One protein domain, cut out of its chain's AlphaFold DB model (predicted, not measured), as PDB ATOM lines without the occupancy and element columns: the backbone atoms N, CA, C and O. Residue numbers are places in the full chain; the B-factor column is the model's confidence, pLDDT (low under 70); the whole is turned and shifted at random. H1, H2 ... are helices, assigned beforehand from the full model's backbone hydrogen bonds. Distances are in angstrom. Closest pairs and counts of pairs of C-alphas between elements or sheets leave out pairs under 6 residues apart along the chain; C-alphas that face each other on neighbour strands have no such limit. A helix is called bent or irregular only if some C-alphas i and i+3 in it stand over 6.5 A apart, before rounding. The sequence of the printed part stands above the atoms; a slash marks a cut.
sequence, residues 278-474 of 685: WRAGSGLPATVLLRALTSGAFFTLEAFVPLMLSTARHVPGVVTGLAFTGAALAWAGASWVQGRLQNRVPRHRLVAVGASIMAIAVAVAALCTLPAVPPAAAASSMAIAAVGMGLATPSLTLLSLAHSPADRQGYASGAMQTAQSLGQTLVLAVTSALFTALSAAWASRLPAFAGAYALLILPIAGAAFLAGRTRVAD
ATOM      1  N   TRP A 278     -22.850 -54.844   2.684       80.50
ATOM      2  CA  TRP A 278     -23.173 -54.005   1.519       80.50
ATOM      3  C   TRP A 278     -24.634 -53.542   1.449       80.50
ATOM      4  O   TRP A 278     -24.941 -52.591   0.742       80.50
ATOM      5  N   ARG A 279     -25.540 -54.194   2.187       82.69
ATOM      6  CA  ARG A 279     -26.951 -53.785   2.301       82.69
ATOM      7  C   ARG A 279     -27.216 -52.932   3.547       82.69
ATOM      8  O   ARG A 279     -28.369 -52.598   3.812       82.69
ATOM      9  N   ALA A 280     -26.172 -52.604   4.314       80.19
ATOM     10  CA  ALA A 280     -26.274 -51.931   5.604       80.19
ATOM     11  C   ALA A 280     -27.305 -52.606   6.530       80.19
ATOM     12  O   ALA A 280     -28.210 -51.943   7.050       80.19
ATOM     13  N   GLY A 281     -27.202 -53.935   6.673       79.94
ATOM     14  CA  GLY A 281     -28.016 -54.706   7.617       79.94
ATOM     15  C   GLY A 281     -27.774 -54.243   9.057       79.94
ATOM     16  O   GLY A 281     -26.645 -53.902   9.408       79.94
ATOM     17  N   SER A 282     -28.826 -54.195   9.875       83.06
ATOM     18  CA  SER A 282     -28.765 -53.682  11.248       83.06
ATOM     19  C   SER A 282     -27.735 -54.417  12.114       83.06
ATOM     20  O   SER A 282     -27.499 -55.613  11.948       83.06
ATOM     21  N   GLY A 283     -27.127 -53.693  13.055       84.00
ATOM     22  CA  GLY A 283     -26.167 -54.240  14.014       84.00
ATOM     23  C   GLY A 283     -24.717 -54.260  13.514       84.00
ATOM     24  O   GLY A 283     -24.177 -53.229  13.093       84.00
ATOM     25  N   LEU A 284     -24.058 -55.426  13.574       85.56
ATOM     26  CA  LEU A 284     -22.646 -55.579  13.194       85.56
ATOM     27  C   LEU A 284     -22.357 -55.191  11.724       85.56
ATOM     28  O   LEU A 284     -21.405 -54.440  11.512       85.56
ATOM     29  N   PRO A 285     -23.152 -55.596  10.706       86.94
ATOM     30  CA  PRO A 285     -22.872 -55.242   9.311       86.94
ATOM     31  C   PRO A 285     -22.934 -53.729   9.045       86.94
ATOM     32  O   PRO A 285     -22.070 -53.194   8.353       86.94
ATOM     33  N   ALA A 286     -23.904 -53.018   9.630       88.44
ATOM     34  CA  ALA A 286     -23.973 -51.558   9.564       88.44
ATOM     35  C   ALA A 286     -22.764 -50.911  10.253       88.44
ATOM     36  O   ALA A 286     -22.163 -49.998   9.692       88.44
ATOM     37  N   THR A 287     -22.348 -51.419  11.416       89.81
ATOM     38  CA  THR A 287     -21.163 -50.915  12.135       89.81
ATOM     39  C   THR A 287     -19.900 -51.057  11.276       89.81
ATOM     40  O   THR A 287     -19.132 -50.105  11.133       89.81
ATOM     41  N   VAL A 288     -19.731 -52.214  10.627       90.12
ATOM     42  CA  VAL A 288     -18.642 -52.505   9.680       90.12
ATOM     43  C   VAL A 288     -18.652 -51.572   8.473       90.12
ATOM     44  O   VAL A 288     -17.612 -51.002   8.135       90.12
ATOM     45  N   LEU A 289     -19.816 -51.332   7.868       91.94
ATOM     46  CA  LEU A 289     -19.935 -50.391   6.755       91.94
ATOM     47  C   LEU A 289     -19.629 -48.944   7.181       91.94
ATOM     48  O   LEU A 289     -18.885 -48.248   6.492       91.94
ATOM     49  N   LEU A 290     -20.146 -48.491   8.327       92.38
ATOM     50  CA  LEU A 290     -19.883 -47.144   8.844       92.38
ATOM     51  C   LEU A 290     -18.399 -46.916   9.125       92.38
ATOM     52  O   LEU A 290     -17.887 -45.828   8.858       92.38
ATOM     53  N   ARG A 291     -17.685 -47.942   9.599       94.19
ATOM     54  CA  ARG A 291     -16.230 -47.883   9.770       94.19
ATOM     55  C   ARG A 291     -15.511 -47.701   8.437       94.19
ATOM     56  O   ARG A 291     -14.588 -46.889   8.374       94.19
ATOM     57  N   ALA A 292     -15.939 -48.404   7.387       92.69
ATOM     58  CA  ALA A 292     -15.384 -48.248   6.044       92.69
ATOM     59  C   ALA A 292     -15.627 -46.837   5.486       92.69
ATOM     60  O   ALA A 292     -14.688 -46.193   5.025       92.69
ATOM     61  N   LEU A 293     -16.863 -46.333   5.570       94.56
ATOM     62  CA  LEU A 293     -17.248 -45.032   5.010       94.56
ATOM     63  C   LEU A 293     -16.573 -43.858   5.727       94.56
ATOM     64  O   LEU A 293     -16.001 -42.989   5.070       94.56
ATOM     65  N   THR A 294     -16.598 -43.842   7.063       94.81
ATOM     66  CA  THR A 294     -15.981 -42.760   7.853       94.81
ATOM     67  C   THR A 294     -14.462 -42.746   7.676       94.81
ATOM     68  O   THR A 294     -13.884 -41.716   7.342       94.81
ATOM     69  N   SER A 295     -13.800 -43.903   7.766       93.38
ATOM     70  CA  SER A 295     -12.352 -43.980   7.530       93.38
ATOM     71  C   SER A 295     -11.992 -43.628   6.085       93.38
ATOM     72  O   SER A 295     -11.037 -42.894   5.852       93.38
ATOM     73  N   GLY A 296     -12.776 -44.101   5.113       92.38
ATOM     74  CA  GLY A 296     -12.597 -43.771   3.704       92.38
ATOM     75  C   GLY A 296     -12.629 -42.273   3.442       92.38
ATOM     76  O   GLY A 296     -11.711 -41.726   2.832       92.38
ATOM     77  N   ALA A 297     -13.654 -41.600   3.958       94.62
ATOM     78  CA  ALA A 297     -13.822 -40.172   3.760       94.62
ATOM     79  C   ALA A 297     -12.747 -39.341   4.477       94.62
ATOM     80  O   ALA A 297     -12.184 -38.430   3.871       94.62
ATOM     81  N   PHE A 298     -12.420 -39.677   5.731       94.69
ATOM     82  CA  PHE A 298     -11.409 -38.956   6.508       94.69
ATOM     83  C   PHE A 298     -10.027 -39.006   5.852       94.69
ATOM     84  O   PHE A 298      -9.446 -37.963   5.576       94.69
ATOM     85  N   PHE A 299      -9.524 -40.206   5.541       90.88
ATOM     86  CA  PHE A 299      -8.180 -40.357   4.974       90.88
ATOM     87  C   PHE A 299      -8.093 -39.829   3.536       90.88
ATOM     88  O   PHE A 299      -7.038 -39.368   3.109       90.88
ATOM     89  N   THR A 300      -9.200 -39.837   2.787       93.06
ATOM     90  CA  THR A 300      -9.229 -39.193   1.465       93.06
ATOM     91  C   THR A 300      -9.175 -37.671   1.594       93.06
ATOM     92  O   THR A 300      -8.417 -37.027   0.874       93.06
ATOM     93  N   LEU A 301      -9.908 -37.083   2.545       93.19
ATOM     94  CA  LEU A 301      -9.800 -35.654   2.847       93.19
ATOM     95  C   LEU A 301      -8.370 -35.284   3.277       93.19
ATOM     96  O   LEU A 301      -7.808 -34.310   2.780       93.19
ATOM     97  N   GLU A 302      -7.768 -36.099   4.145       89.75
ATOM     98  CA  GLU A 302      -6.397 -35.947   4.644       89.75
ATOM     99  C   GLU A 302      -5.334 -36.073   3.539       89.75
ATOM    100  O   GLU A 302      -4.293 -35.434   3.630       89.75
ATOM    101  N   ALA A 303      -5.596 -36.822   2.463       89.25
ATOM    102  CA  ALA A 303      -4.723 -36.865   1.288       89.25
ATOM    103  C   ALA A 303      -4.916 -35.637   0.370       89.25
ATOM    104  O   ALA A 303      -3.959 -35.036  -0.120       89.25
ATOM    105  N   PHE A 304      -6.164 -35.224   0.134       91.44
ATOM    106  CA  PHE A 304      -6.475 -34.178  -0.844       91.44
ATOM    107  C   PHE A 304      -6.232 -32.753  -0.335       91.44
ATOM    108  O   PHE A 304      -5.838 -31.894  -1.122       91.44
ATOM    109  N   VAL A 305      -6.445 -32.470   0.955       92.00
ATOM    110  CA  VAL A 305      -6.227 -31.122   1.520       92.00
ATOM    111  C   VAL A 305      -4.751 -30.693   1.431       92.00
ATOM    112  O   VAL A 305      -4.494 -29.634   0.856       92.00
ATOM    113  N   PRO A 306      -3.761 -31.494   1.877       89.56
ATOM    114  CA  PRO A 306      -2.338 -31.223   1.655       89.56
ATOM    115  C   PRO A 306      -1.968 -31.054   0.184       89.56
ATOM    116  O   PRO A 306      -1.181 -30.169  -0.159       89.56
ATOM    117  N   LEU A 307      -2.541 -31.881  -0.696       89.56
ATOM    118  CA  LEU A 307      -2.302 -31.789  -2.132       89.56
ATOM    119  C   LEU A 307      -2.800 -30.452  -2.694       89.56
ATOM    120  O   LEU A 307      -2.062 -29.798  -3.429       89.56
ATOM    121  N   MET A 308      -4.007 -30.014  -2.325       90.75
ATOM    122  CA  MET A 308      -4.570 -28.719  -2.719       90.75
ATOM    123  C   MET A 308      -3.740 -27.558  -2.162       90.75
ATOM    124  O   MET A 308      -3.360 -26.651  -2.907       90.75
ATOM    125  N   LEU A 309      -3.428 -27.600  -0.862       89.44
ATOM    126  CA  LEU A 309      -2.635 -26.580  -0.180       89.44
ATOM    127  C   LEU A 309      -1.263 -26.418  -0.830       89.44
ATOM    128  O   LEU A 309      -0.846 -25.301  -1.118       89.44
ATOM    129  N   SER A 310      -0.600 -27.532  -1.132       87.19
ATOM    130  CA  SER A 310       0.695 -27.520  -1.794       87.19
ATOM    131  C   SER A 310       0.575 -27.049  -3.245       87.19
ATOM    132  O   SER A 310       1.284 -26.126  -3.638       87.19
ATOM    133  N   THR A 311      -0.283 -27.669  -4.064       86.69
ATOM    134  CA  THR A 311      -0.247 -27.530  -5.537       86.69
ATOM    135  C   THR A 311      -1.072 -26.387  -6.107       86.69
ATOM    136  O   THR A 311      -0.679 -25.854  -7.139       86.69
ATOM    137  N   ALA A 312      -2.182 -26.017  -5.470       86.31
ATOM    138  CA  ALA A 312      -3.070 -24.959  -5.948       86.31
ATOM    139  C   ALA A 312      -2.964 -23.674  -5.114       86.31
ATOM    140  O   ALA A 312      -3.232 -22.591  -5.625       86.31
ATOM    141  N   ARG A 313      -2.591 -23.781  -3.831       86.94
ATOM    142  CA  ARG A 313      -2.470 -22.632  -2.914       86.94
ATOM    143  C   ARG A 313      -1.022 -22.280  -2.546       86.94
ATOM    144  O   ARG A 313      -0.824 -21.292  -1.850       86.94
ATOM    145  N   HIS A 314      -0.039 -23.062  -3.005       86.00
ATOM    146  CA  HIS A 314       1.401 -22.858  -2.776       86.00
ATOM    147  C   HIS A 314       1.793 -22.653  -1.302       86.00
ATOM    148  O   HIS A 314       2.712 -21.903  -0.980       86.00
ATOM    149  N   VAL A 315       1.094 -23.330  -0.392       87.75
ATOM    150  CA  VAL A 315       1.340 -23.231   1.048       87.75
ATOM    151  C   VAL A 315       2.584 -24.043   1.440       87.75
ATOM    152  O   VAL A 315       2.736 -25.179   0.976       87.75
ATOM    153  N   PRO A 316       3.467 -23.508   2.311       84.44
ATOM    154  CA  PRO A 316       4.648 -24.224   2.788       84.44
ATOM    155  C   PRO A 316       4.311 -25.534   3.513       84.44
ATOM    156  O   PRO A 316       3.365 -25.599   4.300       84.44
ATOM    157  N   GLY A 317       5.152 -26.558   3.326       80.12
ATOM    158  CA  GLY A 317       4.962 -27.887   3.924       80.12
ATOM    159  C   GLY A 317       4.877 -27.889   5.455       80.12
ATOM    160  O   GLY A 317       4.146 -28.697   6.019       80.12
ATOM    161  N   VAL A 318       5.544 -26.945   6.131       83.62
ATOM    162  CA  VAL A 318       5.472 -26.771   7.596       83.62
ATOM    163  C   VAL A 318       4.045 -26.484   8.066       83.62
ATOM    164  O   VAL A 318       3.603 -27.067   9.052       83.62
ATOM    165  N   VAL A 319       3.298 -25.630   7.358       83.94
ATOM    166  CA  VAL A 319       1.917 -25.268   7.729       83.94
ATOM    167  C   VAL A 319       0.997 -26.475   7.574       83.94
ATOM    168  O   VAL A 319       0.188 -26.762   8.453       83.94
ATOM    169  N   THR A 320       1.167 -27.226   6.486       84.56
ATOM    170  CA  THR A 320       0.467 -28.495   6.273       84.56
ATOM    171  C   THR A 320       0.812 -29.502   7.372       84.56
ATOM    172  O   THR A 320      -0.085 -30.129   7.922       84.56
ATOM    173  N   GLY A 321       2.087 -29.610   7.761       87.06
ATOM    174  CA  GLY A 321       2.529 -30.441   8.883       87.06
ATOM    175  C   GLY A 321       1.882 -30.046  10.215       87.06
ATOM    176  O   GLY A 321       1.380 -30.905  10.933       87.06
ATOM    177  N   LEU A 322       1.798 -28.749  10.520       88.31
ATOM    178  CA  LEU A 322       1.089 -28.247  11.704       88.31
ATOM    179  C   LEU A 322      -0.409 -28.585  11.675       88.31
ATOM    180  O   LEU A 322      -0.987 -28.873  12.723       88.31
ATOM    181  N   ALA A 323      -1.033 -28.608  10.493       88.38
ATOM    182  CA  ALA A 323      -2.423 -29.034  10.339       88.38
ATOM    183  C   ALA A 323      -2.621 -30.515  10.718       88.38
ATOM    184  O   ALA A 323      -3.586 -30.836  11.409       88.38
ATOM    185  N   PHE A 324      -1.687 -31.403  10.348       88.62
ATOM    186  CA  PHE A 324      -1.697 -32.810  10.782       88.62
ATOM    187  C   PHE A 324      -1.543 -32.946  12.303       88.62
ATOM    188  O   PHE A 324      -2.279 -33.709  12.924       88.62
ATOM    189  N   THR A 325      -0.648 -32.175  12.928       89.50
ATOM    190  CA  THR A 325      -0.507 -32.158  14.394       89.50
ATOM    191  C   THR A 325      -1.789 -31.683  15.075       89.50
ATOM    192  O   THR A 325      -2.250 -32.303  16.036       89.50
ATOM    193  N   GLY A 326      -2.403 -30.612  14.563       90.75
ATOM    194  CA  GLY A 326      -3.691 -30.116  15.048       90.75
ATOM    195  C   GLY A 326      -4.801 -31.160  14.912       90.75
ATOM    196  O   GLY A 326      -5.577 -31.354  15.844       90.75
ATOM    197  N   ALA A 327      -4.831 -31.891  13.795       91.62
ATOM    198  CA  ALA A 327      -5.748 -33.005  13.584       91.62
ATOM    199  C   ALA A 327      -5.511 -34.155  14.575       91.62
ATOM    200  O   ALA A 327      -6.467 -34.644  15.174       91.62
ATOM    201  N   ALA A 328      -4.261 -34.543  14.833       89.19
ATOM    202  CA  ALA A 328      -3.940 -35.574  15.819       89.19
ATOM    203  C   ALA A 328      -4.400 -35.191  17.239       89.19
ATOM    204  O   ALA A 328      -5.023 -36.000  17.932       89.19
ATOM    205  N   LEU A 329      -4.160 -33.941  17.653       91.69
ATOM    206  CA  LEU A 329      -4.628 -33.406  18.935       91.69
ATOM    207  C   LEU A 329      -6.158 -33.363  19.015       91.69
ATOM    208  O   LEU A 329      -6.738 -33.768  20.024       91.69
ATOM    209  N   ALA A 330      -6.814 -32.913  17.944       93.94
ATOM    210  CA  ALA A 330      -8.266 -32.851  17.853       93.94
ATOM    211  C   ALA A 330      -8.907 -34.246  17.920       93.94
ATOM    212  O   ALA A 330      -9.889 -34.429  18.639       93.94
ATOM    213  N   TRP A 331      -8.318 -35.242  17.247       93.19
ATOM    214  CA  TRP A 331      -8.735 -36.639  17.359       93.19
ATOM    215  C   TRP A 331      -8.608 -37.116  18.805       93.19
ATOM    216  O   TRP A 331      -9.588 -37.585  19.383       93.19
ATOM    217  N   ALA A 332      -7.423 -36.990  19.411       89.12
ATOM    218  CA  ALA A 332      -7.169 -37.470  20.768       89.12
ATOM    219  C   ALA A 332      -8.120 -36.826  21.793       89.12
ATOM    220  O   ALA A 332      -8.723 -37.530  22.607       89.12
ATOM    221  N   GLY A 333      -8.313 -35.507  21.705       91.56
ATOM    222  CA  GLY A 333      -9.257 -34.766  22.538       91.56
ATOM    223  C   GLY A 333     -10.700 -35.233  22.344       91.56
ATOM    224  O   GLY A 333     -11.397 -35.494  23.324       91.56
ATOM    225  N   ALA A 334     -11.142 -35.420  21.100       93.19
ATOM    226  CA  ALA A 334     -12.489 -35.899  20.801       93.19
ATOM    227  C   ALA A 334     -12.727 -37.338  21.286       93.19
ATOM    228  O   ALA A 334     -13.771 -37.605  21.878       93.19
ATOM    229  N   SER A 335     -11.757 -38.245  21.128       90.75
ATOM    230  CA  SER A 335     -11.824 -39.608  21.682       90.75
ATOM    231  C   SER A 335     -11.925 -39.603  23.208       90.75
ATOM    232  O   SER A 335     -12.677 -40.381  23.793       90.75
ATOM    233  N   TRP A 336     -11.202 -38.703  23.875       88.75
ATOM    234  CA  TRP A 336     -11.278 -38.556  25.326       88.75
ATOM    235  C   TRP A 336     -12.636 -38.009  25.789       88.75
ATOM    236  O   TRP A 336     -13.221 -38.523  26.745       88.75
ATOM    237  N   VAL A 337     -13.184 -37.018  25.077       90.69
ATOM    238  CA  VAL A 337     -14.544 -36.505  25.316       90.69
ATOM    239  C   VAL A 337     -15.591 -37.601  25.076       90.69
ATOM    240  O   VAL A 337     -16.495 -37.777  25.895       90.69
ATOM    241  N   GLN A 338     -15.444 -38.386  24.007       91.75
ATOM    242  CA  GLN A 338     -16.310 -39.525  23.695       91.75
ATOM    243  C   GLN A 338     -16.348 -40.532  24.853       91.75
ATOM    244  O   GLN A 338     -17.436 -40.950  25.256       91.75
ATOM    245  N   GLY A 339     -15.193 -40.845  25.451       84.00
ATOM    246  CA  GLY A 339     -15.090 -41.735  26.611       84.00
ATOM    247  C   GLY A 339     -15.852 -41.249  27.852       84.00
ATOM    248  O   GLY A 339     -16.272 -42.064  28.669       84.00
ATOM    249  N   ARG A 340     -16.103 -39.940  27.987       86.19
ATOM    250  CA  ARG A 340     -16.937 -39.376  29.068       86.19
ATOM    251  C   ARG A 340     -18.419 -39.313  28.714       86.19
ATOM    252  O   ARG A 340     -19.269 -39.479  29.584       86.19
ATOM    253  N   LEU A 341     -18.735 -39.085  27.442       82.62
ATOM    254  CA  LEU A 341     -20.113 -39.008  26.947       82.62
ATOM    255  C   LEU A 341     -20.794 -40.377  26.833       82.62
ATOM    256  O   LEU A 341     -22.020 -40.422  26.748       82.62
ATOM    257  N   GLN A 342     -20.038 -41.480  26.873       70.12
ATOM    258  CA  GLN A 342     -20.566 -42.840  26.692       70.12
ATOM    259  C   GLN A 342     -21.684 -43.229  27.676       70.12
ATOM    260  O   GLN A 342     -22.524 -44.052  27.327       70.12
ATOM    261  N   ASN A 343     -21.717 -42.621  28.867       74.50
ATOM    262  CA  ASN A 343     -22.743 -42.884  29.883       74.50
ATOM    263  C   ASN A 343     -23.990 -41.997  29.725       74.50
ATOM    264  O   ASN A 343     -25.001 -42.251  30.367       74.50
ATOM    265  N   ARG A 344     -23.922 -40.933  28.910       80.25
ATOM    266  CA  ARG A 344     -24.998 -39.934  28.757       80.25
ATOM    267  C   ARG A 344     -25.653 -39.947  27.378       80.25
ATOM    268  O   ARG A 344     -26.807 -39.554  27.254       80.25
ATOM    269  N   VAL A 345     -24.925 -40.349  26.336       84.50
ATOM    270  CA  VAL A 345     -25.390 -40.294  24.944       84.50
ATOM    271  C   VAL A 345     -25.259 -41.675  24.301       84.50
ATOM    272  O   VAL A 345     -24.177 -42.265  24.346       84.50
ATOM    273  N   PRO A 346     -26.314 -42.199  23.652       86.81
ATOM    274  CA  PRO A 346     -26.236 -43.492  22.989       86.81
ATOM    275  C   PRO A 346     -25.226 -43.462  21.833       86.81
ATOM    276  O   PRO A 346     -25.167 -42.517  21.043       86.81
ATOM    277  N   ARG A 347     -24.441 -44.539  21.707       85.31
ATOM    278  CA  ARG A 347     -23.269 -44.619  20.813       85.31
ATOM    279  C   ARG A 347     -23.593 -44.340  19.341       85.31
ATOM    280  O   ARG A 347     -22.822 -43.663  18.671       85.31
ATOM    281  N   HIS A 348     -24.749 -44.787  18.849       86.94
ATOM    282  CA  HIS A 348     -25.172 -44.530  17.467       86.94
ATOM    283  C   HIS A 348     -25.346 -43.025  17.173       86.94
ATOM    284  O   HIS A 348     -25.058 -42.580  16.063       86.94
ATOM    285  N   ARG A 349     -25.746 -42.213  18.168       89.19
ATOM    286  CA  ARG A 349     -25.825 -40.749  18.026       89.19
ATOM    287  C   ARG A 349     -24.443 -40.114  17.989       89.19
ATOM    288  O   ARG A 349     -24.236 -39.204  17.198       89.19
ATOM    289  N   LEU A 350     -23.487 -40.609  18.777       90.88
ATOM    290  CA  LEU A 350     -22.097 -40.134  18.721       90.88
ATOM    291  C   LEU A 350     -21.473 -40.390  17.341       90.88
ATOM    292  O   LEU A 350     -20.777 -39.523  16.819       90.88
ATOM    293  N   VAL A 351     -21.789 -41.528  16.713       92.50
ATOM    294  CA  VAL A 351     -21.390 -41.815  15.324       92.50
ATOM    295  C   VAL A 351     -22.055 -40.849  14.336       92.50
ATOM    296  O   VAL A 351     -21.366 -40.307  13.475       92.50
ATOM    297  N   ALA A 352     -23.360 -40.582  14.471       92.81
ATOM    298  CA  ALA A 352     -24.077 -39.640  13.605       92.81
ATOM    299  C   ALA A 352     -23.542 -38.200  13.724       92.81
ATOM    300  O   ALA A 352     -23.336 -37.524  12.715       92.81
ATOM    301  N   VAL A 353     -23.274 -37.743  14.952       94.19
ATOM    302  CA  VAL A 353     -22.663 -36.435  15.231       94.19
ATOM    303  C   VAL A 353     -21.254 -36.377  14.649       94.19
ATOM    304  O   VAL A 353     -20.930 -35.422  13.949       94.19
ATOM    305  N   GLY A 354     -20.442 -37.417  14.859       93.62
ATOM    306  CA  GLY A 354     -19.104 -37.516  14.278       93.62
ATOM    307  C   GLY A 354     -19.122 -37.429  12.749       93.62
ATOM    308  O   GLY A 354     -18.394 -36.623  12.173       93.62
ATOM    309  N   ALA A 355     -20.015 -38.174  12.089       94.31
ATOM    310  CA  ALA A 355     -20.201 -38.105  10.639       94.31
ATOM    311  C   ALA A 355     -20.674 -36.713  10.181       94.31
ATOM    312  O   ALA A 355     -20.160 -36.178   9.204       94.31
ATOM    313  N   SER A 356     -21.588 -36.074  10.912       94.81
ATOM    314  CA  SER A 356     -22.058 -34.716  10.591       94.81
ATOM    315  C   SER A 356     -20.929 -33.682  10.684       94.81
ATOM    316  O   SER A 356     -20.780 -32.845   9.797       94.81
ATOM    317  N   ILE A 357     -20.071 -33.781  11.705       96.00
ATOM    318  CA  ILE A 357     -18.873 -32.937  11.848       96.00
ATOM    319  C   ILE A 357     -17.906 -33.159  10.677       96.00
ATOM    320  O   ILE A 357     -17.360 -32.199  10.136       96.00
ATOM    321  N   MET A 358     -17.725 -34.402  10.227       95.50
ATOM    322  CA  MET A 358     -16.913 -34.683   9.039       95.50
ATOM    323  C   MET A 358     -17.524 -34.093   7.762       95.50
ATOM    324  O   MET A 358     -16.783 -33.633   6.898       95.50
ATOM    325  N   ALA A 359     -18.855 -34.055   7.634       94.81
ATOM    326  CA  ALA A 359     -19.512 -33.430   6.484       94.81
ATOM    327  C   ALA A 359     -19.249 -31.920   6.462       94.81
ATOM    328  O   ALA A 359     -18.928 -31.365   5.412       94.81
ATOM    329  N   ILE A 360     -19.295 -31.275   7.635       94.88
ATOM    330  CA  ILE A 360     -18.906 -29.870   7.800       94.88
ATOM    331  C   ILE A 360     -17.440 -29.679   7.398       94.88
ATOM    332  O   ILE A 360     -17.135 -28.758   6.649       94.88
ATOM    333  N   ALA A 361     -16.535 -30.565   7.819       95.38
ATOM    334  CA  ALA A 361     -15.132 -30.491   7.420       95.38
ATOM    335  C   ALA A 361     -14.941 -30.563   5.896       95.38
ATOM    336  O   ALA A 361     -14.184 -29.773   5.333       95.38
ATOM    337  N   VAL A 362     -15.646 -31.469   5.211       94.44
ATOM    338  CA  VAL A 362     -15.605 -31.557   3.744       94.44
ATOM    339  C   VAL A 362     -16.181 -30.299   3.095       94.44
ATOM    340  O   VAL A 362     -15.594 -29.796   2.140       94.44
ATOM    341  N   ALA A 363     -17.268 -29.738   3.631       92.88
ATOM    342  CA  ALA A 363     -17.826 -28.479   3.143       92.88
ATOM    343  C   ALA A 363     -16.841 -27.309   3.318       92.88
ATOM    344  O   ALA A 363     -16.656 -26.522   2.391       92.88
ATOM    345  N   VAL A 364     -16.146 -27.223   4.458       92.75
ATOM    346  CA  VAL A 364     -15.085 -26.228   4.690       92.75
ATOM    347  C   VAL A 364     -13.939 -26.416   3.691       92.75
ATOM    348  O   VAL A 364     -13.478 -25.438   3.104       92.75
ATOM    349  N   ALA A 365     -13.507 -27.656   3.437       91.81
ATOM    350  CA  ALA A 365     -12.479 -27.946   2.436       91.81
ATOM    351  C   ALA A 365     -12.921 -27.559   1.013       91.81
ATOM    352  O   ALA A 365     -12.140 -26.967   0.271       91.81
ATOM    353  N   ALA A 366     -14.186 -27.814   0.661       91.69
ATOM    354  CA  ALA A 366     -14.775 -27.392  -0.606       91.69
ATOM    355  C   ALA A 366     -14.837 -25.863  -0.728       91.69
ATOM    356  O   ALA A 366     -14.464 -25.322  -1.761       91.69
ATOM    357  N   LEU A 367     -15.211 -25.134   0.328       89.56
ATOM    358  CA  LEU A 367     -15.167 -23.666   0.328       89.56
ATOM    359  C   LEU A 367     -13.754 -23.136   0.062       89.56
ATOM    360  O   LEU A 367     -13.589 -22.111  -0.595       89.56
ATOM    361  N   CYS A 368     -12.723 -23.845   0.519       86.19
ATOM    362  CA  CYS A 368     -11.332 -23.445   0.321       86.19
ATOM    363  C   CYS A 368     -10.828 -23.588  -1.122       86.19
ATOM    364  O   CYS A 368      -9.722 -23.122  -1.422       86.19
ATOM    365  N   THR A 369     -11.618 -24.178  -2.026       88.38
ATOM    366  CA  THR A 369     -11.331 -24.126  -3.464       88.38
ATOM    367  C   THR A 369     -11.634 -22.750  -4.051       88.38
ATOM    368  O   THR A 369     -11.153 -22.435  -5.138       88.38
ATOM    369  N   LEU A 370     -12.406 -21.913  -3.347       87.75
ATOM    370  CA  LEU A 370     -12.623 -20.522  -3.724       87.75
ATOM    371  C   LEU A 370     -11.360 -19.702  -3.409       87.75
ATOM    372  O   LEU A 370     -10.893 -19.716  -2.266       87.75
ATOM    373  N   PRO A 371     -10.824 -18.933  -4.375       81.50
ATOM    374  CA  PRO A 371      -9.612 -18.136  -4.171       81.50
ATOM    375  C   PRO A 371      -9.709 -17.145  -3.003       81.50
ATOM    376  O   PRO A 371      -8.707 -16.876  -2.343       81.50
ATOM    377  N   ALA A 372     -10.916 -16.639  -2.726       84.94
ATOM    378  CA  ALA A 372     -11.189 -15.664  -1.670       84.94
ATOM    379  C   ALA A 372     -11.048 -16.228  -0.243       84.94
ATOM    380  O   ALA A 372     -10.888 -15.464   0.706       84.94
ATOM    381  N   VAL A 373     -11.110 -17.552  -0.065       87.88
ATOM    382  CA  VAL A 373     -11.083 -18.173   1.265       87.88
ATOM    383  C   VAL A 373      -9.632 -18.372   1.729       87.88
ATOM    384  O   VAL A 373      -8.838 -18.956   0.980       87.88
ATOM    385  N   PRO A 374      -9.254 -17.945   2.953       87.31
ATOM    386  CA  PRO A 374      -7.886 -18.074   3.457       87.31
ATOM    387  C   PRO A 374      -7.389 -19.532   3.507       87.31
ATOM    388  O   PRO A 374      -8.137 -20.410   3.937       87.31
ATOM    389  N   PRO A 375      -6.113 -19.819   3.176       81.12
ATOM    390  CA  PRO A 375      -5.571 -21.182   3.240       81.12
ATOM    391  C   PRO A 375      -5.609 -21.809   4.643       81.12
ATOM    392  O   PRO A 375      -5.705 -23.027   4.775       81.12
ATOM    393  N   ALA A 376      -5.585 -20.988   5.699       80.94
ATOM    394  CA  ALA A 376      -5.722 -21.447   7.081       80.94
ATOM    395  C   ALA A 376      -7.076 -22.137   7.348       80.94
ATOM    396  O   ALA A 376      -7.143 -23.073   8.144       80.94
ATOM    397  N   ALA A 377      -8.139 -21.740   6.637       82.31
ATOM    398  CA  ALA A 377      -9.434 -22.408   6.730       82.31
ATOM    399  C   ALA A 377      -9.363 -23.854   6.202       82.31
ATOM    400  O   ALA A 377      -9.959 -24.752   6.797       82.31
ATOM    401  N   ALA A 378      -8.555 -24.124   5.172       78.25
ATOM    402  CA  ALA A 378      -8.358 -25.482   4.659       78.25
ATOM    403  C   ALA A 378      -7.567 -26.350   5.643       78.25
ATOM    404  O   ALA A 378      -7.891 -27.512   5.841       78.25
ATOM    405  N   ALA A 379      -6.564 -25.788   6.321       80.44
ATOM    406  CA  ALA A 379      -5.862 -26.503   7.387       80.44
ATOM    407  C   ALA A 379      -6.813 -26.871   8.544       80.44
ATOM    408  O   ALA A 379      -6.735 -27.970   9.094       80.44
ATOM    409  N   SER A 380      -7.759 -25.984   8.875       88.44
ATOM    410  CA  SER A 380      -8.746 -26.236   9.929       88.44
ATOM    411  C   SER A 380      -9.715 -27.376   9.595       88.44
ATOM    412  O   SER A 380     -10.154 -28.078  10.506       88.44
ATOM    413  N   SER A 381      -9.998 -27.636   8.311       92.44
ATOM    414  CA  SER A 381     -10.901 -28.724   7.922       92.44
ATOM    415  C   SER A 381     -10.364 -30.098   8.328       92.44
ATOM    416  O   SER A 381     -11.144 -30.955   8.733       92.44
ATOM    417  N   MET A 382      -9.044 -30.304   8.308       91.81
ATOM    418  CA  MET A 382      -8.426 -31.550   8.777       91.81
ATOM    419  C   MET A 382      -8.652 -31.753  10.278       91.81
ATOM    420  O   MET A 382      -9.035 -32.842  10.705       91.81
ATOM    421  N   ALA A 383      -8.491 -30.692  11.075       93.38
ATOM    422  CA  ALA A 383      -8.749 -30.741  12.511       93.38
ATOM    423  C   ALA A 383     -10.232 -30.997  12.820       93.38
ATOM    424  O   ALA A 383     -10.544 -31.845  13.654       93.38
ATOM    425  N   ILE A 384     -11.151 -30.341  12.102       95.50
ATOM    426  CA  ILE A 384     -12.599 -30.572  12.238       95.50
ATOM    427  C   ILE A 384     -12.943 -32.025  11.879       95.50
ATOM    428  O   ILE A 384     -13.647 -32.700  12.630       95.50
ATOM    429  N   ALA A 385     -12.405 -32.552  10.774       95.38
ATOM    430  CA  ALA A 385     -12.626 -33.941  10.377       95.38
ATOM    431  C   ALA A 385     -12.106 -34.927  11.434       95.38
ATOM    432  O   ALA A 385     -12.741 -35.951  11.696       95.38
ATOM    433  N   ALA A 386     -10.984 -34.597  12.077       94.69
ATOM    434  CA  ALA A 386     -10.379 -35.413  13.117       94.69
ATOM    435  C   ALA A 386     -11.214 -35.445  14.404       94.69
ATOM    436  O   ALA A 386     -11.317 -36.502  15.024       94.69
ATOM    437  N   VAL A 387     -11.896 -34.346  14.759       96.38
ATOM    438  CA  VAL A 387     -12.913 -34.358  15.827       96.38
ATOM    439  C   VAL A 387     -14.014 -35.366  15.498       96.38
ATOM    440  O   VAL A 387     -14.360 -36.206  16.329       96.38
ATOM    441  N   GLY A 388     -14.538 -35.327  14.271       94.69
ATOM    442  CA  GLY A 388     -15.583 -36.252  13.841       94.69
ATOM    443  C   GLY A 388     -15.142 -37.721  13.895       94.69
ATOM    444  O   GLY A 388     -15.868 -38.568  14.422       94.69
ATOM    445  N   MET A 389     -13.914 -38.014  13.456       94.50
ATOM    446  CA  MET A 389     -13.322 -39.353  13.565       94.50
ATOM    447  C   MET A 389     -13.037 -39.791  15.001       94.50
ATOM    448  O   MET A 389     -13.218 -40.974  15.305       94.50
ATOM    449  N   GLY A 390     -12.628 -38.874  15.880       91.94
ATOM    450  CA  GLY A 390     -12.401 -39.145  17.300       91.94
ATOM    451  C   GLY A 390     -13.684 -39.490  18.056       91.94
ATOM    452  O   GLY A 390     -13.655 -40.308  18.968       91.94
ATOM    453  N   LEU A 391     -14.839 -38.969  17.629       93.75
ATOM    454  CA  LEU A 391     -16.142 -39.395  18.157       93.75
ATOM    455  C   LEU A 391     -16.610 -40.727  17.547       93.75
ATOM    456  O   LEU A 391     -17.117 -41.599  18.259       93.75
ATOM    457  N   ALA A 392     -16.453 -40.898  16.230       93.44
ATOM    458  CA  ALA A 392     -16.999 -42.044  15.505       93.44
ATOM    459  C   ALA A 392     -16.201 -43.338  15.728       93.44
ATOM    460  O   ALA A 392     -16.795 -44.384  15.977       93.44
ATOM    461  N   THR A 393     -14.866 -43.287  15.668       91.62
ATOM    462  CA  THR A 393     -14.001 -44.480  15.702       91.62
ATOM    463  C   THR A 393     -14.164 -45.309  16.980       91.62
ATOM    464  O   THR A 393     -14.550 -46.474  16.864       91.62
ATOM    465  N   PRO A 394     -13.926 -44.766  18.191       89.62
ATOM    466  CA  PRO A 394     -14.080 -45.548  19.417       89.62
ATOM    467  C   PRO A 394     -15.533 -45.991  19.637       89.62
ATOM    468  O   PRO A 394     -15.769 -47.115  20.082       89.62
ATOM    469  N   SER A 395     -16.518 -45.178  19.233       91.12
ATOM    470  CA  SER A 395     -17.938 -45.552  19.281       91.12
ATOM    471  C   SER A 395     -18.247 -46.768  18.401       91.12
ATOM    472  O   SER A 395     -18.938 -47.681  18.849       91.12
ATOM    473  N   LEU A 396     -17.715 -46.820  17.174       91.25
ATOM    474  CA  LEU A 396     -17.877 -47.948  16.251       91.25
ATOM    475  C   LEU A 396     -17.156 -49.204  16.745       91.25
ATOM    476  O   LEU A 396     -17.722 -50.290  16.662       91.25
ATOM    477  N   THR A 397     -15.953 -49.076  17.312       88.38
ATOM    478  CA  THR A 397     -15.243 -50.207  17.930       88.38
ATOM    479  C   THR A 397     -16.055 -50.795  19.083       88.38
ATOM    480  O   THR A 397     -16.284 -52.002  19.129       88.38
ATOM    481  N   LEU A 398     -16.572 -49.950  19.976       86.81
ATOM    482  CA  LEU A 398     -17.402 -50.391  21.096       86.81
ATOM    483  C   LEU A 398     -18.751 -50.972  20.642       86.81
ATOM    484  O   LEU A 398     -19.238 -51.926  21.245       86.81
ATOM    485  N   LEU A 399     -19.367 -50.426  19.588       86.56
ATOM    486  CA  LEU A 399     -20.564 -51.004  18.968       86.56
ATOM    487  C   LEU A 399     -20.261 -52.361  18.325       86.56
ATOM    488  O   LEU A 399     -21.066 -53.275  18.443       86.56
ATOM    489  N   SER A 400     -19.103 -52.528  17.687       86.50
ATOM    490  CA  SER A 400     -18.693 -53.810  17.108       86.50
ATOM    491  C   SER A 400     -18.552 -54.885  18.182       86.50
ATOM    492  O   SER A 400     -18.997 -56.013  17.973       86.50
ATOM    493  N   LEU A 401     -17.972 -54.535  19.333       83.44
ATOM    494  CA  LEU A 401     -17.869 -55.438  20.479       83.44
ATOM    495  C   LEU A 401     -19.244 -55.752  21.079       83.44
ATOM    496  O   LEU A 401     -19.507 -56.904  21.393       83.44
ATOM    497  N   ALA A 402     -20.142 -54.765  21.173       83.19
ATOM    498  CA  ALA A 402     -21.493 -54.965  21.704       83.19
ATOM    499  C   ALA A 402     -22.376 -55.867  20.820       83.19
ATOM    500  O   ALA A 402     -23.197 -56.613  21.337       83.19
ATOM    501  N   HIS A 403     -22.213 -55.816  19.495       81.31
ATOM    502  CA  HIS A 403     -22.969 -56.661  18.561       81.31
ATOM    503  C   HIS A 403     -22.354 -58.054  18.345       81.31
ATOM    504  O   HIS A 403     -22.902 -58.834  17.565       81.31
ATOM    505  N   SER A 404     -21.208 -58.357  18.965       79.31
ATOM    506  CA  SER A 404     -20.476 -59.603  18.733       79.31
ATOM    507  C   SER A 404     -20.407 -60.441  20.010       79.31
ATOM    508  O   SER A 404     -19.959 -59.929  21.037       79.31
ATOM    509  N   PRO A 405     -20.782 -61.732  19.964       72.88
ATOM    510  CA  PRO A 405     -20.622 -62.620  21.110       72.88
ATOM    511  C   PRO A 405     -19.134 -62.809  21.457       72.88
ATOM    512  O   PRO A 405     -18.256 -62.609  20.608       72.88
ATOM    513  N   ALA A 406     -18.845 -63.140  22.722       66.06
ATOM    514  CA  ALA A 406     -17.490 -63.146  23.287       66.06
ATOM    515  C   ALA A 406     -16.509 -64.065  22.529       66.06
ATOM    516  O   ALA A 406     -15.338 -63.728  22.370       66.06
ATOM    517  N   ASP A 407     -17.005 -65.168  21.971       59.09
ATOM    518  CA  ASP A 407     -16.265 -66.139  21.156       59.09
ATOM    519  C   ASP A 407     -15.887 -65.614  19.754       59.09
ATOM    520  O   ASP A 407     -15.015 -66.175  19.089       59.09
ATOM    521  N   ARG A 408     -16.506 -64.518  19.282       66.94
ATOM    522  CA  ARG A 408     -16.334 -63.976  17.916       66.94
ATOM    523  C   ARG A 408     -15.823 -62.539  17.855       66.94
ATOM    524  O   ARG A 408     -15.762 -61.957  16.768       66.94
ATOM    525  N   GLN A 409     -15.389 -61.960  18.971       69.81
ATOM    526  CA  GLN A 409     -14.869 -60.585  18.999       69.81
ATOM    527  C   GLN A 409     -13.600 -60.397  18.146       69.81
ATOM    528  O   GLN A 409     -13.408 -59.335  17.545       69.81
ATOM    529  N   GLY A 410     -12.767 -61.438  18.020       62.47
ATOM    530  CA  GLY A 410     -11.600 -61.434  17.131       62.47
ATOM    531  C   GLY A 410     -11.987 -61.313  15.653       62.47
ATOM    532  O   GLY A 410     -11.431 -60.483  14.933       62.47
ATOM    533  N   TYR A 411     -13.009 -62.059  15.217       71.44
ATOM    534  CA  TYR A 411     -13.562 -61.951  13.863       71.44
ATOM    535  C   TYR A 411     -14.137 -60.553  13.601       71.44
ATOM    536  O   TYR A 411     -13.856 -59.957  12.564       71.44
ATOM    537  N   ALA A 412     -14.889 -59.998  14.554       72.00
ATOM    538  CA  ALA A 412     -15.469 -58.664  14.431       72.00
ATOM    539  C   ALA A 412     -14.400 -57.561  14.328       72.00
ATOM    540  O   ALA A 412     -14.501 -56.672  13.483       72.00
ATOM    541  N   SER A 413     -13.333 -57.656  15.125       74.56
ATOM    542  CA  SER A 413     -12.198 -56.724  15.079       74.56
ATOM    543  C   SER A 413     -11.411 -56.836  13.765       74.56
ATOM    544  O   SER A 413     -11.061 -55.821  13.162       74.56
ATOM    545  N   GLY A 414     -11.199 -58.057  13.263       72.50
ATOM    546  CA  GLY A 414     -10.590 -58.289  11.949       72.50
ATOM    547  C   GLY A 414     -11.453 -57.763  10.796       72.50
ATOM    548  O   GLY A 414     -10.942 -57.129   9.870       72.50
ATOM    549  N   ALA A 415     -12.775 -57.943  10.876       79.44
ATOM    550  CA  ALA A 415     -13.726 -57.389   9.916       79.44
ATOM    551  C   ALA A 415     -13.740 -55.853   9.951       79.44
ATOM    552  O   ALA A 415     -13.753 -55.227   8.893       79.44
ATOM    553  N   MET A 416     -13.672 -55.236  11.139       84.50
ATOM    554  CA  MET A 416     -13.544 -53.783  11.301       84.50
ATOM    555  C   MET A 416     -12.295 -53.237  10.606       84.50
ATOM    556  O   MET A 416     -12.382 -52.253   9.873       84.50
ATOM    557  N   GLN A 417     -11.144 -53.877  10.828       80.81
ATOM    558  CA  GLN A 417      -9.872 -53.454  10.245       80.81
ATOM    559  C   GLN A 417      -9.853 -53.653   8.724       80.81
ATOM    560  O   GLN A 417      -9.465 -52.751   7.985       80.81
ATOM    561  N   THR A 418     -10.367 -54.786   8.240       80.88
ATOM    562  CA  THR A 418     -10.488 -55.057   6.800       80.88
ATOM    563  C   THR A 418     -11.417 -54.049   6.124       80.88
ATOM    564  O   THR A 418     -11.075 -53.494   5.081       80.88
ATOM    565  N   ALA A 419     -12.572 -53.763   6.728       86.25
ATOM    566  CA  ALA A 419     -13.525 -52.785   6.214       86.25
ATOM    567  C   ALA A 419     -12.954 -51.365   6.204       86.25
ATOM    568  O   ALA A 419     -13.152 -50.636   5.235       86.25
ATOM    569  N   GLN A 420     -12.213 -50.984   7.245       89.50
ATOM    570  CA  GLN A 420     -11.497 -49.714   7.303       89.50
ATOM    571  C   GLN A 420     -10.535 -49.558   6.118       89.50
ATOM    572  O   GLN A 420     -10.656 -48.584   5.377       89.50
ATOM    573  N   SER A 421      -9.610 -50.503   5.919       81.88
ATOM    574  CA  SER A 421      -8.606 -50.423   4.846       81.88
ATOM    575  C   SER A 421      -9.239 -50.479   3.455       81.88
ATOM    576  O   SER A 421      -8.831 -49.762   2.538       81.88
ATOM    577  N   LEU A 422     -10.283 -51.299   3.300       83.38
ATOM    578  CA  LEU A 422     -11.057 -51.375   2.069       83.38
ATOM    579  C   LEU A 422     -11.759 -50.042   1.767       83.38
ATOM    580  O   LEU A 422     -11.689 -49.561   0.639       83.38
ATOM    581  N   GLY A 423     -12.387 -49.424   2.771       87.69
ATOM    582  CA  GLY A 423     -13.037 -48.119   2.653       87.69
ATOM    583  C   GLY A 423     -12.057 -46.999   2.303       87.69
ATOM    584  O   GLY A 423     -12.322 -46.233   1.381       87.69
ATOM    585  N   GLN A 424     -10.898 -46.952   2.971       88.12
ATOM    586  CA  GLN A 424      -9.788 -46.045   2.642       88.12
ATOM    587  C   GLN A 424      -9.365 -46.179   1.183       88.12
ATOM    588  O   GLN A 424      -9.275 -45.179   0.480       88.12
ATOM    589  N   THR A 425      -9.170 -47.407   0.701       82.88
ATOM    590  CA  THR A 425      -8.708 -47.624  -0.671       82.88
ATOM    591  C   THR A 425      -9.786 -47.289  -1.703       82.88
ATOM    592  O   THR A 425      -9.488 -46.611  -2.683       82.88
ATOM    593  N   LEU A 426     -11.028 -47.739  -1.495       85.19
ATOM    594  CA  LEU A 426     -12.133 -47.534  -2.436       85.19
ATOM    595  C   LEU A 426     -12.524 -46.061  -2.557       85.19
ATOM    596  O   LEU A 426     -12.612 -45.546  -3.669       85.19
ATOM    597  N   VAL A 427     -12.744 -45.376  -1.429       91.19
ATOM    598  CA  VAL A 427     -13.146 -43.961  -1.440       91.19
ATOM    599  C   VAL A 427     -12.032 -43.104  -2.038       91.19
ATOM    600  O   VAL A 427     -12.316 -42.249  -2.879       91.19
ATOM    601  N   LEU A 428     -10.771 -43.387  -1.692       87.88
ATOM    602  CA  LEU A 428      -9.627 -42.702  -2.285       87.88
ATOM    603  C   LEU A 428      -9.546 -42.962  -3.791       87.88
ATOM    604  O   LEU A 428      -9.386 -42.009  -4.545       87.88
ATOM    605  N   ALA A 429      -9.694 -44.208  -4.250       84.56
ATOM    606  CA  ALA A 429      -9.620 -44.554  -5.671       84.56
ATOM    607  C   ALA A 429     -10.715 -43.856  -6.488       84.56
ATOM    608  O   ALA A 429     -10.418 -43.221  -7.494       84.56
ATOM    609  N   VAL A 430     -11.972 -43.904  -6.037       89.06
ATOM    610  CA  VAL A 430     -13.100 -43.265  -6.737       89.06
ATOM    611  C   VAL A 430     -12.937 -41.741  -6.772       89.06
ATOM    612  O   VAL A 430     -13.122 -41.118  -7.817       89.06
ATOM    613  N   THR A 431     -12.517 -41.139  -5.656       90.75
ATOM    614  CA  THR A 431     -12.254 -39.692  -5.582       90.75
ATOM    615  C   THR A 431     -11.081 -39.285  -6.473       90.75
ATOM    616  O   THR A 431     -11.138 -38.260  -7.147       90.75
ATOM    617  N   SER A 432     -10.048 -40.126  -6.548       86.44
ATOM    618  CA  SER A 432      -8.896 -39.929  -7.434       86.44
ATOM    619  C   SER A 432      -9.277 -40.039  -8.905       86.44
ATOM    620  O   SER A 432      -8.821 -39.224  -9.695       86.44
ATOM    621  N   ALA A 433     -10.160 -40.974  -9.272       85.25
ATOM    622  CA  ALA A 433     -10.653 -41.109 -10.643       85.25
ATOM    623  C   ALA A 433     -11.357 -39.841 -11.109       85.25
ATOM    624  O   ALA A 433     -11.051 -39.313 -12.180       85.25
ATOM    625  N   LEU A 434     -12.258 -39.323 -10.271       89.19
ATOM    626  CA  LEU A 434     -12.965 -38.084 -10.554       89.19
ATOM    627  C   LEU A 434     -12.000 -36.896 -10.624       89.19
ATOM    628  O   LEU A 434     -12.082 -36.094 -11.551       89.19
ATOM    629  N   PHE A 435     -11.063 -36.795  -9.680       88.31
ATOM    630  CA  PHE A 435     -10.064 -35.731  -9.678       88.31
ATOM    631  C   PHE A 435      -9.210 -35.737 -10.945       88.31
ATOM    632  O   PHE A 435      -9.016 -34.682 -11.546       88.31
ATOM    633  N   THR A 436      -8.730 -36.902 -11.382       84.25
ATOM    634  CA  THR A 436      -7.943 -37.037 -12.613       84.25
ATOM    635  C   THR A 436      -8.785 -36.692 -13.844       84.25
ATOM    636  O   THR A 436      -8.301 -35.968 -14.711       84.25
ATOM    637  N   ALA A 437     -10.049 -37.135 -13.907       84.56
ATOM    638  CA  ALA A 437     -10.976 -36.795 -14.995       84.56
ATOM    639  C   ALA A 437     -11.169 -35.277 -15.126       84.56
ATOM    640  O   ALA A 437     -11.018 -34.700 -16.200       84.56
ATOM    641  N   LEU A 438     -11.476 -34.620 -14.004       87.31
ATOM    642  CA  LEU A 438     -11.704 -33.182 -13.963       87.31
ATOM    643  C   LEU A 438     -10.404 -32.413 -14.219       87.31
ATOM    644  O   LEU A 438     -10.403 -31.441 -14.961       87.31
ATOM    645  N   SER A 439      -9.273 -32.866 -13.683       83.31
ATOM    646  CA  SER A 439      -7.980 -32.212 -13.923       83.31
ATOM    647  C   SER A 439      -7.563 -32.240 -15.395       83.31
ATOM    648  O   SER A 439      -6.840 -31.349 -15.827       83.31
ATOM    649  N   ALA A 440      -8.011 -33.236 -16.167       81.38
ATOM    650  CA  ALA A 440      -7.793 -33.284 -17.611       81.38
ATOM    651  C   ALA A 440      -8.745 -32.359 -18.393       81.38
ATOM    652  O   ALA A 440      -8.391 -31.888 -19.471       81.38
ATOM    653  N   ALA A 441      -9.942 -32.094 -17.861       82.25
ATOM    654  CA  ALA A 441     -10.972 -31.295 -18.524       82.25
ATOM    655  C   ALA A 441     -10.814 -29.777 -18.320       82.25
ATOM    656  O   ALA A 441     -11.269 -28.997 -19.157       82.25
ATOM    657  N   TRP A 442     -10.191 -29.340 -17.220       79.12
ATOM    658  CA  TRP A 442     -10.109 -27.927 -16.834       79.12
ATOM    659  C   TRP A 442      -8.657 -27.433 -16.758       79.12
ATOM    660  O   TRP A 442      -7.794 -28.099 -16.194       79.12
ATOM    661  N   ALA A 443      -8.396 -26.212 -17.243       70.06
ATOM    662  CA  ALA A 443      -7.062 -25.596 -17.185       70.06
ATOM    663  C   ALA A 443      -6.604 -25.249 -15.751       70.06
ATOM    664  O   ALA A 443      -5.407 -25.198 -15.471       70.06
ATOM    665  N   SER A 444      -7.545 -25.014 -14.829       77.94
ATOM    666  CA  SER A 444      -7.256 -24.780 -13.408       77.94
ATOM    667  C   SER A 444      -7.567 -26.025 -12.576       77.94
ATOM    668  O   SER A 444      -8.522 -26.748 -12.850       77.94
ATOM    669  N   ARG A 445      -6.772 -26.275 -11.527       81.94
ATOM    670  CA  ARG A 445      -6.919 -27.473 -10.672       81.94
ATOM    671  C   ARG A 445      -7.978 -27.330  -9.572       81.94
ATOM    672  O   ARG A 445      -8.417 -28.332  -9.019       81.94
ATOM    673  N   LEU A 446      -8.403 -26.107  -9.239       86.62
ATOM    674  CA  LEU A 446      -9.362 -25.842  -8.153       86.62
ATOM    675  C   LEU A 446     -10.753 -26.476  -8.381       86.62
ATOM    676  O   LEU A 446     -11.267 -27.083  -7.440       86.62
ATOM    677  N   PRO A 447     -11.345 -26.444  -9.594       87.50
ATOM    678  CA  PRO A 447     -12.599 -27.149  -9.880       87.50
ATOM    679  C   PRO A 447     -12.497 -28.669  -9.704       87.50
ATOM    680  O   PRO A 447     -13.449 -29.302  -9.250       87.50
ATOM    681  N   ALA A 448     -11.338 -29.264 -10.007       89.25
ATOM    682  CA  ALA A 448     -11.115 -30.694  -9.806       89.25
ATOM    683  C   ALA A 448     -11.125 -31.067  -8.313       89.25
ATOM    684  O   ALA A 448     -11.734 -32.069  -7.935       89.25
ATOM    685  N   PHE A 449     -10.529 -30.232  -7.451       91.38
ATOM    686  CA  PHE A 449     -10.637 -30.390  -5.996       91.38
ATOM    687  C   PHE A 449     -12.077 -30.216  -5.503       91.38
ATOM    688  O   PHE A 449     -12.531 -31.004  -4.679       91.38
ATOM    689  N   ALA A 450     -12.822 -29.244  -6.037       91.44
ATOM    690  CA  ALA A 450     -14.219 -29.032  -5.660       91.44
ATOM    691  C   ALA A 450     -15.086 -30.259  -5.986       91.44
ATOM    692  O   ALA A 450     -15.856 -30.709  -5.139       91.44
ATOM    693  N   GLY A 451     -14.904 -30.855  -7.170       91.38
ATOM    694  CA  GLY A 451     -15.571 -32.102  -7.548       91.38
ATOM    695  C   GLY A 451     -15.180 -33.284  -6.653       91.38
ATOM    696  O   GLY A 451     -16.050 -34.039  -6.221       91.38
ATOM    697  N   ALA A 452     -13.894 -33.408  -6.307       91.88
ATOM    698  CA  ALA A 452     -13.412 -34.424  -5.371       91.88
ATOM    699  C   ALA A 452     -14.052 -34.281  -3.975       91.88
ATOM    700  O   ALA A 452     -14.542 -35.263  -3.418       91.88
ATOM    701  N   TYR A 453     -14.119 -33.064  -3.425       94.19
ATOM    702  CA  TYR A 453     -14.764 -32.814  -2.132       94.19
ATOM    703  C   TYR A 453     -16.284 -33.009  -2.187       94.19
ATOM    704  O   TYR A 453     -16.847 -33.588  -1.262       94.19
ATOM    705  N   ALA A 454     -16.949 -32.614  -3.276       93.00
ATOM    706  CA  ALA A 454     -18.379 -32.861  -3.459       93.00
ATOM    707  C   ALA A 454     -18.703 -34.365  -3.433       93.00
ATOM    708  O   ALA A 454     -19.665 -34.783  -2.789       93.00
ATOM    709  N   LEU A 455     -17.861 -35.193  -4.059       93.50
ATOM    710  CA  LEU A 455     -18.011 -36.646  -4.032       93.50
ATOM    711  C   LEU A 455     -17.844 -37.229  -2.620       93.50
ATOM    712  O   LEU A 455     -18.570 -38.153  -2.252       93.50
ATOM    713  N   LEU A 456     -16.939 -36.669  -1.806       93.31
ATOM    714  CA  LEU A 456     -16.709 -37.101  -0.420       93.31
ATOM    715  C   LEU A 456     -17.889 -36.838   0.522       93.31
ATOM    716  O   LEU A 456     -17.976 -37.483   1.568       93.31
ATOM    717  N   ILE A 457     -18.828 -35.960   0.159       92.12
ATOM    718  CA  ILE A 457     -20.054 -35.753   0.940       92.12
ATOM    719  C   ILE A 457     -20.921 -37.019   0.930       92.12
ATOM    720  O   ILE A 457     -21.510 -37.351   1.957       92.12
ATOM    721  N   LEU A 458     -20.962 -37.773  -0.176       92.31
ATOM    722  CA  LEU A 458     -21.803 -38.971  -0.314       92.31
ATOM    723  C   LEU A 458     -21.519 -40.057   0.744       92.31
ATOM    724  O   LEU A 458     -22.461 -40.447   1.441       92.31
ATOM    725  N   PRO A 459     -20.274 -40.557   0.926       91.00
ATOM    726  CA  PRO A 459     -19.997 -41.570   1.944       91.00
ATOM    727  C   PRO A 459     -20.246 -41.060   3.369       91.00
ATOM    728  O   PRO A 459     -20.668 -41.840   4.221       91.00
ATOM    729  N   ILE A 460     -20.044 -39.765   3.638       90.88
ATOM    730  CA  ILE A 460     -20.267 -39.181   4.969       90.88
ATOM    731  C   ILE A 460     -21.760 -39.009   5.265       90.88
ATOM    732  O   ILE A 460     -22.216 -39.375   6.346       90.88
ATOM    733  N   ALA A 461     -22.536 -38.498   4.308       88.75
ATOM    734  CA  ALA A 461     -23.986 -38.380   4.425       88.75
ATOM    735  C   ALA A 461     -24.632 -39.764   4.572       88.75
ATOM    736  O   ALA A 461     -25.480 -39.967   5.442       88.75
ATOM    737  N   GLY A 462     -24.159 -40.744   3.794       87.75
ATOM    738  CA  GLY A 462     -24.527 -42.147   3.960       87.75
ATOM    739  C   GLY A 462     -24.196 -42.665   5.360       87.75
ATOM    740  O   GLY A 462     -25.033 -43.313   5.983       87.75
ATOM    741  N   ALA A 463     -23.020 -42.328   5.902       87.81
ATOM    742  CA  ALA A 463     -22.644 -42.717   7.256       87.81
ATOM    743  C   ALA A 463     -23.534 -42.075   8.338       87.81
ATOM    744  O   ALA A 463     -23.956 -42.760   9.269       87.81
ATOM    745  N   ALA A 464     -23.872 -40.790   8.200       88.62
ATOM    746  CA  ALA A 464     -24.775 -40.095   9.117       88.62
ATOM    747  C   ALA A 464     -26.196 -40.687   9.080       88.62
ATOM    748  O   ALA A 464     -26.784 -40.944  10.130       88.62
ATOM    749  N   PHE A 465     -26.720 -40.979   7.885       88.81
ATOM    750  CA  PHE A 465     -28.047 -41.573   7.700       88.81
ATOM    751  C   PHE A 465     -28.124 -43.014   8.229       88.81
ATOM    752  O   PHE A 465     -29.083 -43.403   8.896       88.81
ATOM    753  N   LEU A 466     -27.090 -43.817   7.970       89.19
ATOM    754  CA  LEU A 466     -27.039 -45.221   8.379       89.19
ATOM    755  C   LEU A 466     -26.653 -45.410   9.852       89.19
ATOM    756  O   LEU A 466     -26.809 -46.517  10.370       89.19
ATOM    757  N   ALA A 467     -26.213 -44.357  10.551       86.88
ATOM    758  CA  ALA A 467     -25.853 -44.413  11.967       86.88
ATOM    759  C   ALA A 467     -26.976 -45.007  12.832       86.88
ATOM    760  O   ALA A 467     -26.711 -45.859  13.680       86.88
ATOM    761  N   GLY A 468     -28.239 -44.664  12.555       82.19
ATOM    762  CA  GLY A 468     -29.401 -45.214  13.264       82.19
ATOM    763  C   GLY A 468     -29.529 -46.742  13.180       82.19
ATOM    764  O   GLY A 468     -30.030 -47.364  14.113       82.19
ATOM    765  N   ARG A 469     -28.998 -47.378  12.124       85.50
ATOM    766  CA  ARG A 469     -29.010 -48.845  11.955       85.50
ATOM    767  C   ARG A 469     -27.989 -49.582  12.822       85.50
ATOM    768  O   ARG A 469     -28.003 -50.810  12.870       85.50
ATOM    769  N   THR A 470     -27.109 -48.846  13.501       82.06
ATOM    770  CA  THR A 470     -26.174 -49.389  14.501       82.06
ATOM    771  C   THR A 470     -26.679 -49.258  15.925       82.06
ATOM    772  O   THR A 470     -25.943 -49.557  16.866       82.06
ATOM    773  N   ARG A 471     -27.925 -48.804  16.109       82.62
ATOM    774  CA  ARG A 471     -28.590 -48.906  17.401       82.62
ATOM    775  C   ARG A 471     -28.571 -50.382  17.789       82.62
ATOM    776  O   ARG A 471     -29.206 -51.201  17.128       82.62
ATOM    777  N   VAL A 472     -27.812 -50.699  18.837       67.19
ATOM    778  CA  VAL A 472     -28.062 -51.908  19.617       67.19
ATOM    779  C   VAL A 472     -29.517 -51.760  19.999       67.19
ATOM    780  O   VAL A 472     -29.857 -50.735  20.594       67.19
ATOM    781  N   ALA A 473     -30.378 -52.657  19.512       54.12
ATOM    782  CA  ALA A 473     -31.772 -52.617  19.898       54.12
ATOM    783  C   ALA A 473     -31.766 -52.526  21.421       54.12
ATOM    784  O   ALA A 473     -31.210 -53.403  22.086       54.12
ATOM    785  N   ASP A 474     -32.305 -51.427  21.957       36.44
ATOM    786  CA  ASP A 474     -32.792 -51.493  23.319       36.44
ATOM    787  C   ASP A 474     -33.672 -52.738  23.300       36.44
ATOM    788  O   ASP A 474     -34.453 -52.916  22.354       36.44
TER     789      ASP A 474
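This is residues 278 to 474 of the 685 residues of the protein "Nicotinamidase-related amidase" of Streptomyces sp. TLI_146 (UniProt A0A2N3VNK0). An elongated up-and-down bundle of six helices, each running against the one before it, has H1 in the middle, with H2, H3 and the arm H4a on one side and H5 and H6 on the other. The bent H4 goes on past H4a as a short arm, H4b, towards the end of the bundle where H5 begins. The printed part has 197 residues with six named helices, H1 to H6 in order, and no named strand: all helix, compact, radius of gyration of the C-alphas 17.0 A, spans 55 by 32 by 24 A.

H1, residues 284 to 311, begins at C-alpha (-22.646, -55.579, 13.194) and is 40.5 A long. H2 is 317 to 341, 35.8 A; H3 is 347 to 367, 30.4 A. H4, 375 to 402, was assigned as one helix by its hydrogen bonds but is bent, C-alphas 391 and 394 being 6.6 A apart: H4a is 375 to 391, H4b 394 to 402. H5, 406 to 441, 53.0 A, is irregular, with C-alphas 407 and 410 7.8 A apart; H6, 446 to 470, 36.7 A, only just, with 465 and 468 6.8 A apart. H6 ends at C-alpha (-26.174, -49.389, 14.501).

H1, the hub, touches H5 the same way, closest C-alphas Gly 296 and Gln 424, 3.8 A. H1 touches H6, Leu 293 to Pro 459, 5.4 A between C-alphas. H3 and H4a, a hairpin, touch at C-alphas Gly 354 and Gly 388, 3.8 A. H2 and H5 are apart. Every O i to N i+4 pair is within hydrogen-bond range in H2, H3 and H4b; H1 has 22 of 24, H4a 11 of 13, H5 30 of 32, H6 15 of 21.

The farthest C-alphas, Asp 407 and Ala 443, are 56.6 A apart. The printed part has no cut and no long link. pLDDT is under 70 at residues 406 to 410 and 472 to 474.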